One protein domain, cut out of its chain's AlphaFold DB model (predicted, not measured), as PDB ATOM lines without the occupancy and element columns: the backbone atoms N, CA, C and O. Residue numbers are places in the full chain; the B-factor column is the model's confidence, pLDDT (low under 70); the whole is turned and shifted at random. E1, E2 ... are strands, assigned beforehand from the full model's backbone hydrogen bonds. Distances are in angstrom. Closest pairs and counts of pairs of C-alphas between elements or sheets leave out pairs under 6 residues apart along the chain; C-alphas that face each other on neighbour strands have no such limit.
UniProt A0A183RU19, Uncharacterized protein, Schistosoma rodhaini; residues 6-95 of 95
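AT A GLANCE: This is residues 6 to 95 of the 95 residues of an uncharacterized protein of Schistosoma rodhaini (UniProt A0A183RU19). A twisted wall of five antiparallel strands has a small two-strand ribbon, E4 and E6, over one face, separated from it by a gap. The long hairpin of E2 and E3 reaches to one end of the longest axis, and residues 62 to 76 loop past the edge strand E5 before the chain enters E6. The printed part has 90 residues, with no named helix and seven strands, E1 to E7, holding 43 of them, under half; the class is all strand. The larger sheet's order is E1, E2, E3, E7, E5. The whole is compact, with a radius of gyration of the C-alphas of 12.4 A and spans of 39 by 27 by 18 A.

IN THESE COORDINATES: E1, residues 6 to 9, begins at C-alpha 6 (-27.944, -44.024, 17.702). E2 is residues 19 to 26, 23.5 A long, and E3 residues 29 to 37, 25.3 A. E4 is residues 44 to 47, E5 residues 55 to 61, 16.7 A, and E6 residues 77 to 80. E7, residues 88 to 94, 18.7 A, ends at C-alpha 94 (-14.822, -43.526, 22.777).

HOW THE PARTS SIT: E1, E2 and E3 form a meander, each strand the antiparallel neighbour of the one before. In hairpin E1 and E2, N 7 and O 23 are 2.9 A apart, within hydrogen-bond range; in hairpin E2 and E3, N 22 and O 34 are at 2.8 A. E3 and E7 have N 33 and O 92 at 2.8 A, and E7 and the edge strand E5 have N 91 and O 59 at 2.8 A. E4 and E6 are antiparallel at 159 degrees, with N 46 and O 78 at 2.8 A. Both are apart from the five strands of the larger sheet.

THE WHOLE: The two C-alphas farthest apart, of Gly 28 and Glu 84, are 39.7 A apart. The printed part has no cut. The link from E5 to E6 is long, with 15 residues. Residues 13 to 16 and 84 to 86 have pLDDT under 70.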
ATOM      1  N   MET A   6     -27.844 -43.438  16.369       92.44
ATOM      2  CA  MET A   6     -27.944 -44.024  17.702       92.44
ATOM      3  C   MET A   6     -28.413 -45.467  17.550       92.44
ATOM      4  O   MET A   6     -29.446 -45.718  16.936       92.44
ATOM      5  N   GLU A   7     -27.644 -46.398  18.096       93.31
ATOM      6  CA  GLU A   7     -27.880 -47.835  17.999       93.31
ATOM      7  C   GLU A   7     -27.886 -48.418  19.408       93.31
ATOM      8  O   GLU A   7     -27.015 -48.096  20.216       93.31
ATOM      9  N   GLN A   8     -28.868 -49.258  19.727       92.44
ATOM     10  CA  GLN A   8     -28.859 -50.000  20.983       92.44
ATOM     11  C   GLN A   8     -27.791 -51.098  20.914       92.44
ATOM     12  O   GLN A   8     -27.658 -51.768  19.890       92.44
ATOM     13  N   ILE A   9     -27.044 -51.287  21.998       91.56
ATOM     14  CA  ILE A   9     -26.024 -52.335  22.121       91.56
ATOM     15  C   ILE A   9     -26.349 -53.250  23.301       91.56
ATOM     16  O   ILE A   9     -26.997 -52.836  24.264       91.56
ATOM     17  N   SER A  10     -25.889 -54.496  23.224       86.12
ATOM     18  CA  SER A  10     -26.000 -55.480  24.299       86.12
ATOM     19  C   SER A  10     -24.614 -55.942  24.745       86.12
ATOM     20  O   SER A  10     -23.667 -55.975  23.962       86.12
ATOM     21  N   PHE A  11     -24.506 -56.314  26.019       81.50
ATOM     22  CA  PHE A  11     -23.277 -56.839  26.622       81.50
ATOM     23  C   PHE A  11     -23.310 -58.377  26.775       81.50
ATOM     24  O   PHE A  11     -22.633 -58.923  27.639       81.50
ATOM     25  N   GLY A  12     -24.094 -59.077  25.938       70.25
ATOM     26  CA  GLY A  12     -24.220 -60.546  25.918       70.25
ATOM     27  C   GLY A  12     -25.532 -61.110  26.489       70.25
ATOM     28  O   GLY A  12     -26.399 -60.362  26.950       70.25
ATOM     29  N   GLU A  13     -25.686 -62.443  26.431       49.47
ATOM     30  CA  GLU A  13     -26.815 -63.189  27.020       49.47
ATOM     31  C   GLU A  13     -26.798 -63.022  28.543       49.47
ATOM     32  O   GLU A  13     -25.984 -63.614  29.247       49.47
ATOM     33  N   GLY A  14     -27.657 -62.142  29.049       51.25
ATOM     34  CA  GLY A  14     -27.601 -61.686  30.436       51.25
ATOM     35  C   GLY A  14     -27.618 -60.169  30.585       51.25
ATOM     36  O   GLY A  14     -27.568 -59.697  31.719       51.25
ATOM     37  N   SER A  15     -27.749 -59.396  29.492       54.97
ATOM     38  CA  SER A  15     -28.287 -58.033  29.572       54.97
ATOM     39  C   SER A  15     -29.728 -58.117  30.080       54.97
ATOM     40  O   SER A  15     -30.700 -58.126  29.323       54.97
ATOM     41  N   SER A  16     -29.843 -58.297  31.389       60.31
ATOM     42  CA  SER A  16     -31.073 -58.243  32.147       60.31
ATOM     43  C   SER A  16     -31.778 -56.921  31.848       60.31
ATOM     44  O   SER A  16     -31.175 -55.959  31.366       60.31
ATOM     45  N   SER A  17     -33.053 -56.829  32.214       71.50
ATOM     46  CA  SER A  17     -33.818 -55.571  32.257       71.50
ATOM     47  C   SER A  17     -33.125 -54.420  33.018       71.50
ATOM     48  O   SER A  17     -33.632 -53.301  33.040       71.50
ATOM     49  N   GLN A  18     -31.980 -54.691  33.646       84.75
ATOM     50  CA  GLN A  18     -31.165 -53.784  34.435       84.75
ATOM     51  C   GLN A  18     -30.173 -52.977  33.598       84.75
ATOM     52  O   GLN A  18     -29.694 -51.968  34.097       84.75
ATOM     53  N   VAL A  19     -29.828 -53.387  32.371       88.56
ATOM     54  CA  VAL A  19     -28.819 -52.685  31.558       88.56
ATOM     55  C   VAL A  19     -29.387 -52.308  30.199       88.56
ATOM     56  O   VAL A  19     -29.633 -53.158  29.348       88.56
ATOM     57  N   GLU A  20     -29.535 -51.008  29.969       92.19
ATOM     58  CA  GLU A  20     -29.843 -50.440  28.657       92.19
ATOM     59  C   GLU A  20     -28.636 -49.644  28.173       92.19
ATOM     60  O   GLU A  20     -28.160 -48.756  28.879       92.19
ATOM     61  N   ALA A  21     -28.151 -49.920  26.964       93.75
ATOM     62  CA  ALA A  21     -27.006 -49.213  26.415       93.75
ATOM     63  C   ALA A  21     -27.204 -48.823  24.956       93.75
ATOM     64  O   ALA A  21     -27.812 -49.547  24.171       93.75
ATOM     65  N   PHE A  22     -26.665 -47.662  24.600       94.81
ATOM     66  CA  PHE A  22     -26.760 -47.077  23.273       94.81
ATOM     67  C   PHE A  22     -25.402 -46.537  22.861       94.81
ATOM     68  O   PHE A  22     -24.754 -45.848  23.645       94.81
ATOM     69  N   ILE A  23     -25.001 -46.778  21.620       94.81
ATOM     70  CA  ILE A  23     -23.856 -46.119  21.005       94.81
ATOM     71  C   ILE A  23     -24.342 -45.039  20.043       94.81
ATOM     72  O   ILE A  23     -25.222 -45.260  19.212       94.81
ATOM     73  N   ARG A  24     -23.764 -43.847  20.155       93.62
ATOM     74  CA  ARG A  24     -24.034 -42.694  19.302       93.62
ATOM     75  C   ARG A  24     -22.793 -42.370  18.486       93.62
ATOM     76  O   ARG A  24     -21.746 -42.072  19.053       93.62
ATOM     77  N   LYS A  25     -22.926 -42.346  17.159       92.31
ATOM     78  CA  LYS A  25     -21.823 -42.101  16.210       92.31
ATOM     79  C   LYS A  25     -22.166 -40.961  15.259       92.31
ATOM     80  O   LYS A  25     -23.292 -40.871  14.778       92.31
ATOM     81  N   ALA A  26     -21.219 -40.079  14.948       91.38
ATOM     82  CA  ALA A  26     -21.341 -39.177  13.797       91.38
ATOM     83  C   ALA A  26     -20.002 -38.965  13.108       91.38
ATOM     84  O   ALA A  26     -18.968 -38.838  13.751       91.38
ATOM     85  N   LYS A  27     -20.042 -38.832  11.781       89.19
ATOM     86  CA  LYS A  27     -18.843 -38.607  10.976       89.19
ATOM     87  C   LYS A  27     -18.127 -37.309  11.379       89.19
ATOM     88  O   LYS A  27     -18.666 -36.216  11.167       89.19
ATOM     89  N   GLY A  28     -16.894 -37.458  11.863       89.81
ATOM     90  CA  GLY A  28     -16.020 -36.364  12.303       89.81
ATOM     91  C   GLY A  28     -16.169 -35.978  13.777       89.81
ATOM     92  O   GLY A  28     -15.709 -34.907  14.147       89.81
ATOM     93  N   PHE A  29     -16.830 -36.807  14.587       89.56
ATOM     94  CA  PHE A  29     -16.973 -36.628  16.033       89.56
ATOM     95  C   PHE A  29     -16.688 -37.952  16.741       89.56
ATOM     96  O   PHE A  29     -16.962 -39.012  16.169       89.56
ATOM     97  N   SER A  30     -16.210 -37.880  17.981       92.06
ATOM     98  CA  SER A  30     -16.045 -39.044  18.850       92.06
ATOM     99  C   SER A  30     -17.365 -39.792  19.030       92.06
ATOM    100  O   SER A  30     -18.463 -39.214  18.944       92.06
ATOM    101  N   SER A  31     -17.264 -41.097  19.259       94.12
ATOM    102  CA  SER A  31     -18.435 -41.915  19.566       94.12
ATOM    103  C   SER A  31     -18.748 -41.816  21.052       94.12
ATOM    104  O   SER A  31     -17.851 -41.646  21.868       94.12
ATOM    105  N   PHE A  32     -20.021 -41.935  21.415       95.69
ATOM    106  CA  PHE A  32     -20.438 -41.931  22.814       95.69
ATOM    107  C   PHE A  32     -21.244 -43.178  23.120       95.69
ATOM    108  O   PHE A  32     -22.163 -43.504  22.371       95.69
ATOM    109  N   ILE A  33     -20.947 -43.838  24.232       96.44
ATOM    110  CA  ILE A  33     -21.781 -44.901  24.781       96.44
ATOM    111  C   ILE A  33     -22.552 -44.341  25.969       96.44
ATOM    112  O   ILE A  33     -21.962 -43.821  26.911       96.44
ATOM    113  N   VAL A  34     -23.874 -44.451  25.915       95.81
ATOM    114  CA  VAL A  34     -24.802 -44.079  26.984       95.81
ATOM    115  C   VAL A  34     -25.338 -45.354  27.602       95.81
ATOM    116  O   VAL A  34     -25.890 -46.189  26.892       95.81
ATOM    117  N   ILE A  35     -25.202 -45.497  28.914       94.50
ATOM    118  CA  ILE A  35     -25.557 -46.708  29.649       94.50
ATOM    119  C   ILE A  35     -26.441 -46.314  30.815       94.50
ATOM    120  O   ILE A  35     -26.095 -45.441  31.609       94.50
ATOM    121  N   LYS A  36     -27.588 -46.973  30.915       92.75
ATOM    122  CA  LYS A  36     -28.479 -46.907  32.061       92.75
ATOM    123  C   LYS A  36     -28.415 -48.241  32.777       92.75
ATOM    124  O   LYS A  36     -28.739 -49.272  32.193       92.75
ATOM    125  N   LEU A  37     -28.006 -48.191  34.033       89.88
ATOM    126  CA  LEU A  37     -28.059 -49.312  34.954       89.88
ATOM    127  C   LEU A  37     -29.251 -49.081  35.880       89.88
ATOM    128  O   LEU A  37     -29.418 -47.965  36.373       89.88
ATOM    129  N   LYS A  38     -30.083 -50.098  36.083       88.12
ATOM    130  CA  LYS A  38     -31.280 -50.054  36.924       88.12
ATOM    131  C   LYS A  38     -31.307 -51.253  37.857       88.12
ATOM    132  O   LYS A  38     -31.109 -52.371  37.398       88.12
ATOM    133  N   ASP A  39     -31.581 -51.026  39.135       83.88
ATOM    134  CA  ASP A  39     -31.859 -52.070  40.127       83.88
ATOM    135  C   ASP A  39     -30.838 -53.222  40.117       83.88
ATOM    136  O   ASP A  39     -31.220 -54.395  40.151       83.88
ATOM    137  N   LEU A  40     -29.535 -52.910  40.024       80.19
ATOM    138  CA  LEU A  40     -28.485 -53.938  39.979       80.19
ATOM    139  C   LEU A  40     -28.605 -54.882  41.188       80.19
ATOM    140  O   LEU A  40     -28.511 -54.447  42.335       80.19
ATOM    141  N   MET A  41     -28.771 -56.182  40.920       77.69
ATOM    142  CA  MET A  41     -28.889 -57.229  41.955       77.69
ATOM    143  C   MET A  41     -27.525 -57.672  42.515       77.69
ATOM    144  O   MET A  41     -27.461 -58.472  43.444       77.69
ATOM    145  N   GLY A  42     -26.431 -57.178  41.939       81.31
ATOM    146  CA  GLY A  42     -25.066 -57.501  42.322       81.31
ATOM    147  C   GLY A  42     -24.077 -56.573  41.632       81.31
ATOM    148  O   GLY A  42     -24.461 -55.701  40.852       81.31
ATOM    149  N   ASN A  43     -22.793 -56.765  41.924       85.31
ATOM    150  CA  ASN A  43     -21.743 -56.019  41.241       85.31
ATOM    151  C   ASN A  43     -21.750 -56.353  39.748       85.31
ATOM    152  O   ASN A  43     -21.924 -57.512  39.368       85.31
ATOM    153  N   TYR A  44     -21.536 -55.343  38.914       85.94
ATOM    154  CA  TYR A  44     -21.602 -55.483  37.467       85.94
ATOM    155  C   TYR A  44     -20.261 -55.118  36.838       85.94
ATOM    156  O   TYR A  44     -19.729 -54.032  37.074       85.94
ATOM    157  N   LEU A  45     -19.709 -56.028  36.036       89.38
ATOM    158  CA  LEU A  45     -18.538 -55.743  35.218       89.38
ATOM    159  C   LEU A  45     -19.010 -55.263  33.850       89.38
ATOM    160  O   LEU A  45     -19.509 -56.042  33.042       89.38
ATOM    161  N   LEU A  46     -18.826 -53.976  33.596       90.19
ATOM    162  CA  LEU A  46     -19.103 -53.372  32.309       90.19
ATOM    163  C   LEU A  46     -17.865 -53.498  31.411       90.19
ATOM    164  O   LEU A  46     -16.838 -52.882  31.689       90.19
ATOM    165  N   ASP A  47     -17.963 -54.280  30.337       92.19
ATOM    166  CA  ASP A  47     -16.879 -54.454  29.364       92.19
ATOM    167  C   ASP A  47     -17.159 -53.660  28.079       92.19
ATOM    168  O   ASP A  47     -17.973 -54.057  27.242       92.19
ATOM    169  N   LEU A  48     -16.481 -52.521  27.924       93.38
ATOM    170  CA  LEU A  48     -16.579 -51.657  26.742       93.38
ATOM    171  C   LEU A  48     -15.540 -51.990  25.665       93.38
ATOM    172  O   LEU A  48     -15.565 -51.384  24.594       93.38
ATOM    173  N   THR A  49     -14.652 -52.957  25.913       93.12
ATOM    174  CA  THR A  49     -13.573 -53.351  24.989       93.12
ATOM    175  C   THR A  49     -14.067 -53.682  23.572       93.12
ATOM    176  O   THR A  49     -13.399 -53.289  22.618       93.12
ATOM    177  N   PRO A  50     -15.232 -54.340  23.371       91.81
ATOM    178  CA  PRO A  50     -15.736 -54.619  22.022       91.81
ATOM    179  C   PRO A  50     -16.135 -53.371  21.223       91.81
ATOM    180  O   PRO A  50     -16.293 -53.450  20.005       91.81
ATOM    181  N   PHE A  51     -16.338 -52.234  21.894       90.31
ATOM    182  CA  PHE A  51     -16.881 -51.019  21.292       90.31
ATOM    183  C   PHE A  51     -15.874 -49.868  21.233       90.31
ATOM    184  O   PHE A  51     -16.001 -49.016  20.353       90.31
ATOM    185  N   CYS A  52     -14.915 -49.821  22.163       90.69
ATOM    186  CA  CYS A  52     -14.033 -48.673  22.369       90.69
ATOM    187  C   CYS A  52     -12.596 -49.118  22.654       90.69
ATOM    188  O   CYS A  52     -12.361 -49.953  23.533       90.69
ATOM    189  N   SER A  53     -11.640 -48.526  21.934       88.00
ATOM    190  CA  SER A  53     -10.210 -48.779  22.143       88.00
ATOM    191  C   SER A  53      -9.674 -48.037  23.371       88.00
ATOM    192  O   SER A  53      -8.857 -48.568  24.120       88.00
ATOM    193  N   SER A  54     -10.210 -46.838  23.604       91.50
ATOM    194  CA  SER A  54      -9.995 -45.993  24.773       91.50
ATOM    195  C   SER A  54     -11.343 -45.467  25.265       91.50
ATOM    196  O   SER A  54     -12.286 -45.318  24.484       91.50
ATOM    197  N   VAL A  55     -11.444 -45.210  26.569       95.50
ATOM    198  CA  VAL A  55     -12.683 -44.793  27.227       95.50
ATOM    199  C   VAL A  55     -12.415 -43.602  28.136       95.50
ATOM    200  O   VAL A  55     -11.620 -43.696  29.071       95.50
ATOM    201  N   THR A  56     -13.144 -42.509  27.920       96.94
ATOM    202  CA  THR A  56     -13.156 -41.347  28.821       96.94
ATOM    203  C   THR A  56     -14.560 -41.150  29.395       96.94
ATOM    204  O   THR A  56     -15.502 -40.934  28.630       96.94
ATOM    205  N   PRO A  57     -14.766 -41.200  30.723       96.19
ATOM    206  CA  PRO A  57     -16.069 -40.928  31.314       96.19
ATOM    207  C   PRO A  57     -16.421 -39.448  31.147       96.19
ATOM    208  O   PRO A  57     -15.618 -38.574  31.453       96.19
ATOM    209  N   ARG A  58     -17.634 -39.150  30.688       96.69
ATOM    210  CA  ARG A  58     -18.142 -37.776  30.522       96.69
ATOM    211  C   ARG A  58     -19.297 -37.460  31.455       96.69
ATOM    212  O   ARG A  58     -19.413 -36.334  31.920       96.69
ATOM    213  N   ILE A  59     -20.144 -38.445  31.748       95.88
ATOM    214  CA  ILE A  59     -21.240 -38.301  32.712       95.88
ATOM    215  C   ILE A  59     -21.262 -39.535  33.597       95.88
ATOM    216  O   ILE A  59     -21.248 -40.660  33.103       95.88
ATOM    217  N   ILE A  60     -21.311 -39.311  34.906       93.25
ATOM    218  CA  ILE A  60     -21.455 -40.354  35.914       93.25
ATOM    219  C   ILE A  60     -22.484 -39.844  36.917       93.25
ATOM    220  O   ILE A  60     -22.219 -38.896  37.658       93.25
ATOM    221  N   HIS A  61     -23.682 -40.422  36.898       91.19
ATOM    222  CA  HIS A  61     -24.766 -40.013  37.782       91.19
ATOM    223  C   HIS A  61     -25.478 -41.229  38.393       91.19
ATOM    224  O   HIS A  61     -25.961 -42.053  37.624       91.19
ATOM    225  N   PRO A  62     -25.608 -41.329  39.728       88.38
ATOM    226  CA  PRO A  62     -24.983 -40.466  40.733       88.38
ATOM    227  C   PRO A  62     -23.448 -40.567  40.696       88.38
ATOM    228  O   PRO A  62     -22.892 -41.431  40.021       88.38
ATOM    229  N   SER A  63     -22.759 -39.662  41.397       85.31
ATOM    230  CA  SER A  63     -21.293 -39.674  41.479       85.31
ATOM    231  C   SER A  63     -20.784 -41.021  41.986       85.31
ATOM    232  O   SER A  63     -21.296 -41.542  42.978       85.31
ATOM    233  N   HIS A  64     -19.746 -41.549  41.345       81.19
ATOM    234  CA  HIS A  64     -19.147 -42.829  41.694       81.19
ATOM    235  C   HIS A  64     -17.777 -42.611  42.361       81.19
ATOM    236  O   HIS A  64     -16.978 -41.836  41.838       81.19
ATOM    237  N   PRO A  65     -17.451 -43.295  43.473       78.50
ATOM    238  CA  PRO A  65     -16.228 -43.024  44.240       78.50
ATOM    239  C   PRO A  65     -14.931 -43.324  43.476       78.50
ATOM    240  O   PRO A  65     -13.890 -42.753  43.783       78.50
ATOM    241  N   HIS A  66     -14.990 -44.211  42.480       79.38
ATOM    242  CA  HIS A  66     -13.818 -44.652  41.711       79.38
ATOM    243  C   HIS A  66     -13.854 -44.247  40.235       79.38
ATOM    244  O   HIS A  66     -12.998 -44.677  39.470       79.38
ATOM    245  N   LEU A  67     -14.853 -43.466  39.812       86.12
ATOM    246  CA  LEU A  67     -14.918 -42.958  38.444       86.12
ATOM    247  C   LEU A  67     -15.018 -41.435  38.492       86.12
ATOM    248  O   LEU A  67     -15.966 -40.883  39.043       86.12
ATOM    249  N   SER A  68     -14.034 -40.775  37.894       90.25
ATOM    250  CA  SER A  68     -14.013 -39.333  37.663       90.25
ATOM    251  C   SER A  68     -14.333 -39.037  36.203       90.25
ATOM    252  O   SER A  68     -13.931 -39.791  35.315       90.25
ATOM    253  N   THR A  69     -15.021 -37.929  35.940       94.31
ATOM    254  CA  THR A  69     -15.212 -37.457  34.567       94.31
ATOM    255  C   THR A  69     -13.913 -36.886  33.997       94.31
ATOM    256  O   THR A  69     -12.995 -36.516  34.732       94.31
ATOM    257  N   ASP A  70     -13.831 -36.847  32.670       94.75
ATOM    258  CA  ASP A  70     -12.815 -36.153  31.870       94.75
ATOM    259  C   ASP A  70     -11.383 -36.692  31.992       94.75
ATOM    260  O   ASP A  70     -10.464 -36.152  31.378       94.75
ATOM    261  N   THR A  71     -11.197 -37.791  32.723       92.38
ATOM    262  CA  THR A  71      -9.926 -38.516  32.809       92.38
ATOM    263  C   THR A  71     -10.042 -39.844  32.060       92.38
ATOM    264  O   THR A  71     -10.900 -40.654  32.423       92.38
ATOM    265  N   PRO A  72      -9.206 -40.098  31.035       93.75
ATOM    266  CA  PRO A  72      -9.182 -41.383  30.349       93.75
ATOM    267  C   PRO A  72      -8.925 -42.532  31.324       93.75
ATOM    268  O   PRO A  72      -8.060 -42.443  32.201       93.75
ATOM    269  N   LEU A  73      -9.676 -43.618  31.173       93.38
ATOM    270  CA  LEU A  73      -9.480 -44.822  31.967       93.38
ATOM    271  C   LEU A  73      -8.295 -45.622  31.423       93.38
ATOM    272  O   LEU A  73      -8.086 -45.715  30.216       93.38
ATOM    273  N   SER A  74      -7.557 -46.280  32.317       92.25
ATOM    274  CA  SER A  74      -6.493 -47.218  31.936       92.25
ATOM    275  C   SER A  74      -7.023 -48.523  31.330       92.25
ATOM    276  O   SER A  74      -6.247 -49.328  30.816       92.25
ATOM    277  N   THR A  75      -8.333 -48.762  31.419       92.25
ATOM    278  CA  THR A  75      -9.008 -49.969  30.943       92.25
ATOM    279  C   THR A  75     -10.452 -49.666  30.544       92.25
ATOM    280  O   THR A  75     -11.137 -48.883  31.201       92.25
ATOM    281  N   SER A  76     -10.937 -50.348  29.504       92.75
ATOM    282  CA  SER A  76     -12.342 -50.334  29.069       92.75
ATOM    283  C   SER A  76     -13.237 -51.281  29.886       92.75
ATOM    284  O   SER A  76     -14.429 -51.401  29.604       92.75
ATOM    285  N   LYS A  77     -12.679 -51.967  30.895       92.12
ATOM    286  CA  LYS A  77     -13.405 -52.841  31.826       92.12
ATOM    287  C   LYS A  77     -13.642 -52.118  33.142       92.12
ATOM    288  O   LYS A  77     -12.699 -51.844  33.882       92.12
ATOM    289  N   ILE A  78     -14.901 -51.832  33.436       90.19
ATOM    290  CA  ILE A  78     -15.311 -50.951  34.524       90.19
ATOM    291  C   ILE A  78     -16.128 -51.750  35.528       90.19
ATOM    292  O   ILE A  78     -17.144 -52.351  35.187       90.19
ATOM    293  N   TYR A  79     -15.689 -51.743  36.781       88.94
ATOM    294  CA  TYR A  79     -16.416 -52.390  37.860       88.94
ATOM    295  C   TYR A  79     -17.418 -51.422  38.485       88.94
ATOM    296  O   TYR A  79     -17.028 -50.370  38.992       88.94
ATOM    297  N   ILE A  80     -18.696 -51.793  38.461       87.19
ATOM    298  CA  ILE A  80     -19.785 -51.043  39.080       87.19
ATOM    299  C   ILE A  80     -20.216 -51.789  40.351       87.19
ATOM    300  O   ILE A  80     -20.833 -52.856  40.254       87.19
ATOM    301  N   PRO A  81     -19.880 -51.274  41.546       82.12
ATOM    302  CA  PRO A  81     -20.286 -51.863  42.805       82.12
ATOM    303  C   PRO A  81     -21.775 -51.614  43.066       82.12
ATOM    304  O   PRO A  81     -22.328 -50.567  42.713       82.12
ATOM    305  N   ILE A  82     -22.418 -52.564  43.742       78.19
ATOM    306  CA  ILE A  82     -23.769 -52.371  44.267       78.19
ATOM    307  C   ILE A  82     -23.754 -51.299  45.366       78.19
ATOM    308  O   ILE A  82     -22.880 -51.282  46.232       78.19
ATOM    309  N   THR A  83     -24.727 -50.392  45.332       72.12
ATOM    310  CA  THR A  83     -24.918 -49.363  46.368       72.12
ATOM    311  C   THR A  83     -26.403 -49.277  46.717       72.12
ATOM    312  O   THR A  83     -27.238 -49.804  45.991       72.12
ATOM    313  N   GLU A  84     -26.781 -48.590  47.794       62.88
ATOM    314  CA  GLU A  84     -28.201 -48.420  48.166       62.88
ATOM    315  C   GLU A  84     -29.050 -47.725  47.073       62.88
ATOM    316  O   GLU A  84     -30.276 -47.751  47.125       62.88
ATOM    317  N   LYS A  85     -28.407 -47.118  46.060       60.00
ATOM    318  CA  LYS A  85     -29.023 -46.445  44.907       60.00
ATOM    319  C   LYS A  85     -28.432 -46.955  43.589       60.00
ATOM    320  O   LYS A  85     -27.832 -46.188  42.842       60.00
ATOM    321  N   SER A  86     -28.589 -48.244  43.295       67.06
ATOM    322  CA  SER A  86     -28.034 -48.922  42.105       67.06
ATOM    323  C   SER A  86     -28.662 -48.528  40.755       67.06
ATOM    324  O   SER A  86     -28.832 -49.373  39.878       67.06
ATOM    325  N   ASN A  87     -28.999 -47.251  40.579       86.81
ATOM    326  CA  ASN A  87     -29.466 -46.680  39.326       86.81
ATOM    327  C   ASN A  87     -28.407 -45.700  38.826       86.81
ATOM    328  O   ASN A  87     -28.221 -44.647  39.433       86.81
ATOM    329  N   TYR A  88     -27.728 -46.039  37.732       89.50
ATOM    330  CA  TYR A  88     -26.685 -45.198  37.149       89.50
ATOM    331  C   TYR A  88     -27.036 -44.765  35.733       89.50
ATOM    332  O   TYR A  88     -27.569 -45.537  34.938       89.50
ATOM    333  N   ILE A  89     -26.655 -43.540  35.399       93.19
ATOM    334  CA  ILE A  89     -26.482 -43.065  34.035       93.19
ATOM    335  C   ILE A  89     -24.990 -42.824  33.853       93.19
ATOM    336  O   ILE A  89     -24.406 -41.953  34.501       93.19
ATOM    337  N   LEU A  90     -24.385 -43.610  32.972       94.44
ATOM    338  CA  LEU A  90     -22.981 -43.512  32.613       94.44
ATOM    339  C   LEU A  90     -22.888 -43.110  31.144       94.44
ATOM    340  O   LEU A  90     -23.560 -43.694  30.293       94.44
ATOM    341  N   VAL A  91     -22.062 -42.115  30.841       96.56
ATOM    342  CA  VAL A  91     -21.739 -41.734  29.468       96.56
ATOM    343  C   VAL A  91     -20.238 -41.762  29.298       96.56
ATOM    344  O   VAL A  91     -19.510 -41.101  30.038       96.56
ATOM    345  N   PHE A  92     -19.804 -42.506  28.295       96.62
ATOM    346  CA  PHE A  92     -18.412 -42.699  27.941       96.62
ATOM    347  C   PHE A  92     -18.170 -42.166  26.537       96.62
ATOM    348  O   PHE A  92     -18.927 -42.478  25.621       96.62
ATOM    349  N   GLU A  93     -17.135 -41.358  26.372       96.88
ATOM    350  CA  GLU A  93     -16.575 -41.045  25.064       96.88
ATOM    351  C   GLU A  93     -15.589 -42.135  24.659       96.88
ATOM    352  O   GLU A  93     -14.818 -42.622  25.491       96.88
ATOM    353  N   CYS A  94     -15.644 -42.499  23.383       92.81
ATOM    354  CA  CYS A  94     -14.822 -43.526  22.777       92.81
ATOM    355  C   CYS A  94     -14.021 -42.961  21.612       92.81
ATOM    356  O   CYS A  94     -14.600 -42.345  20.703       92.81
ATOM    357  N   ASP A  95     -12.726 -43.273  21.649       81.44
ATOM    358  CA  ASP A  95     -11.742 -43.020  20.596       81.44
ATOM    359  C   ASP A  95     -11.377 -44.314  19.850       81.44
ATOM    360  O   ASP A  95     -11.288 -45.397  20.494       81.44
TER     361      ASP A  95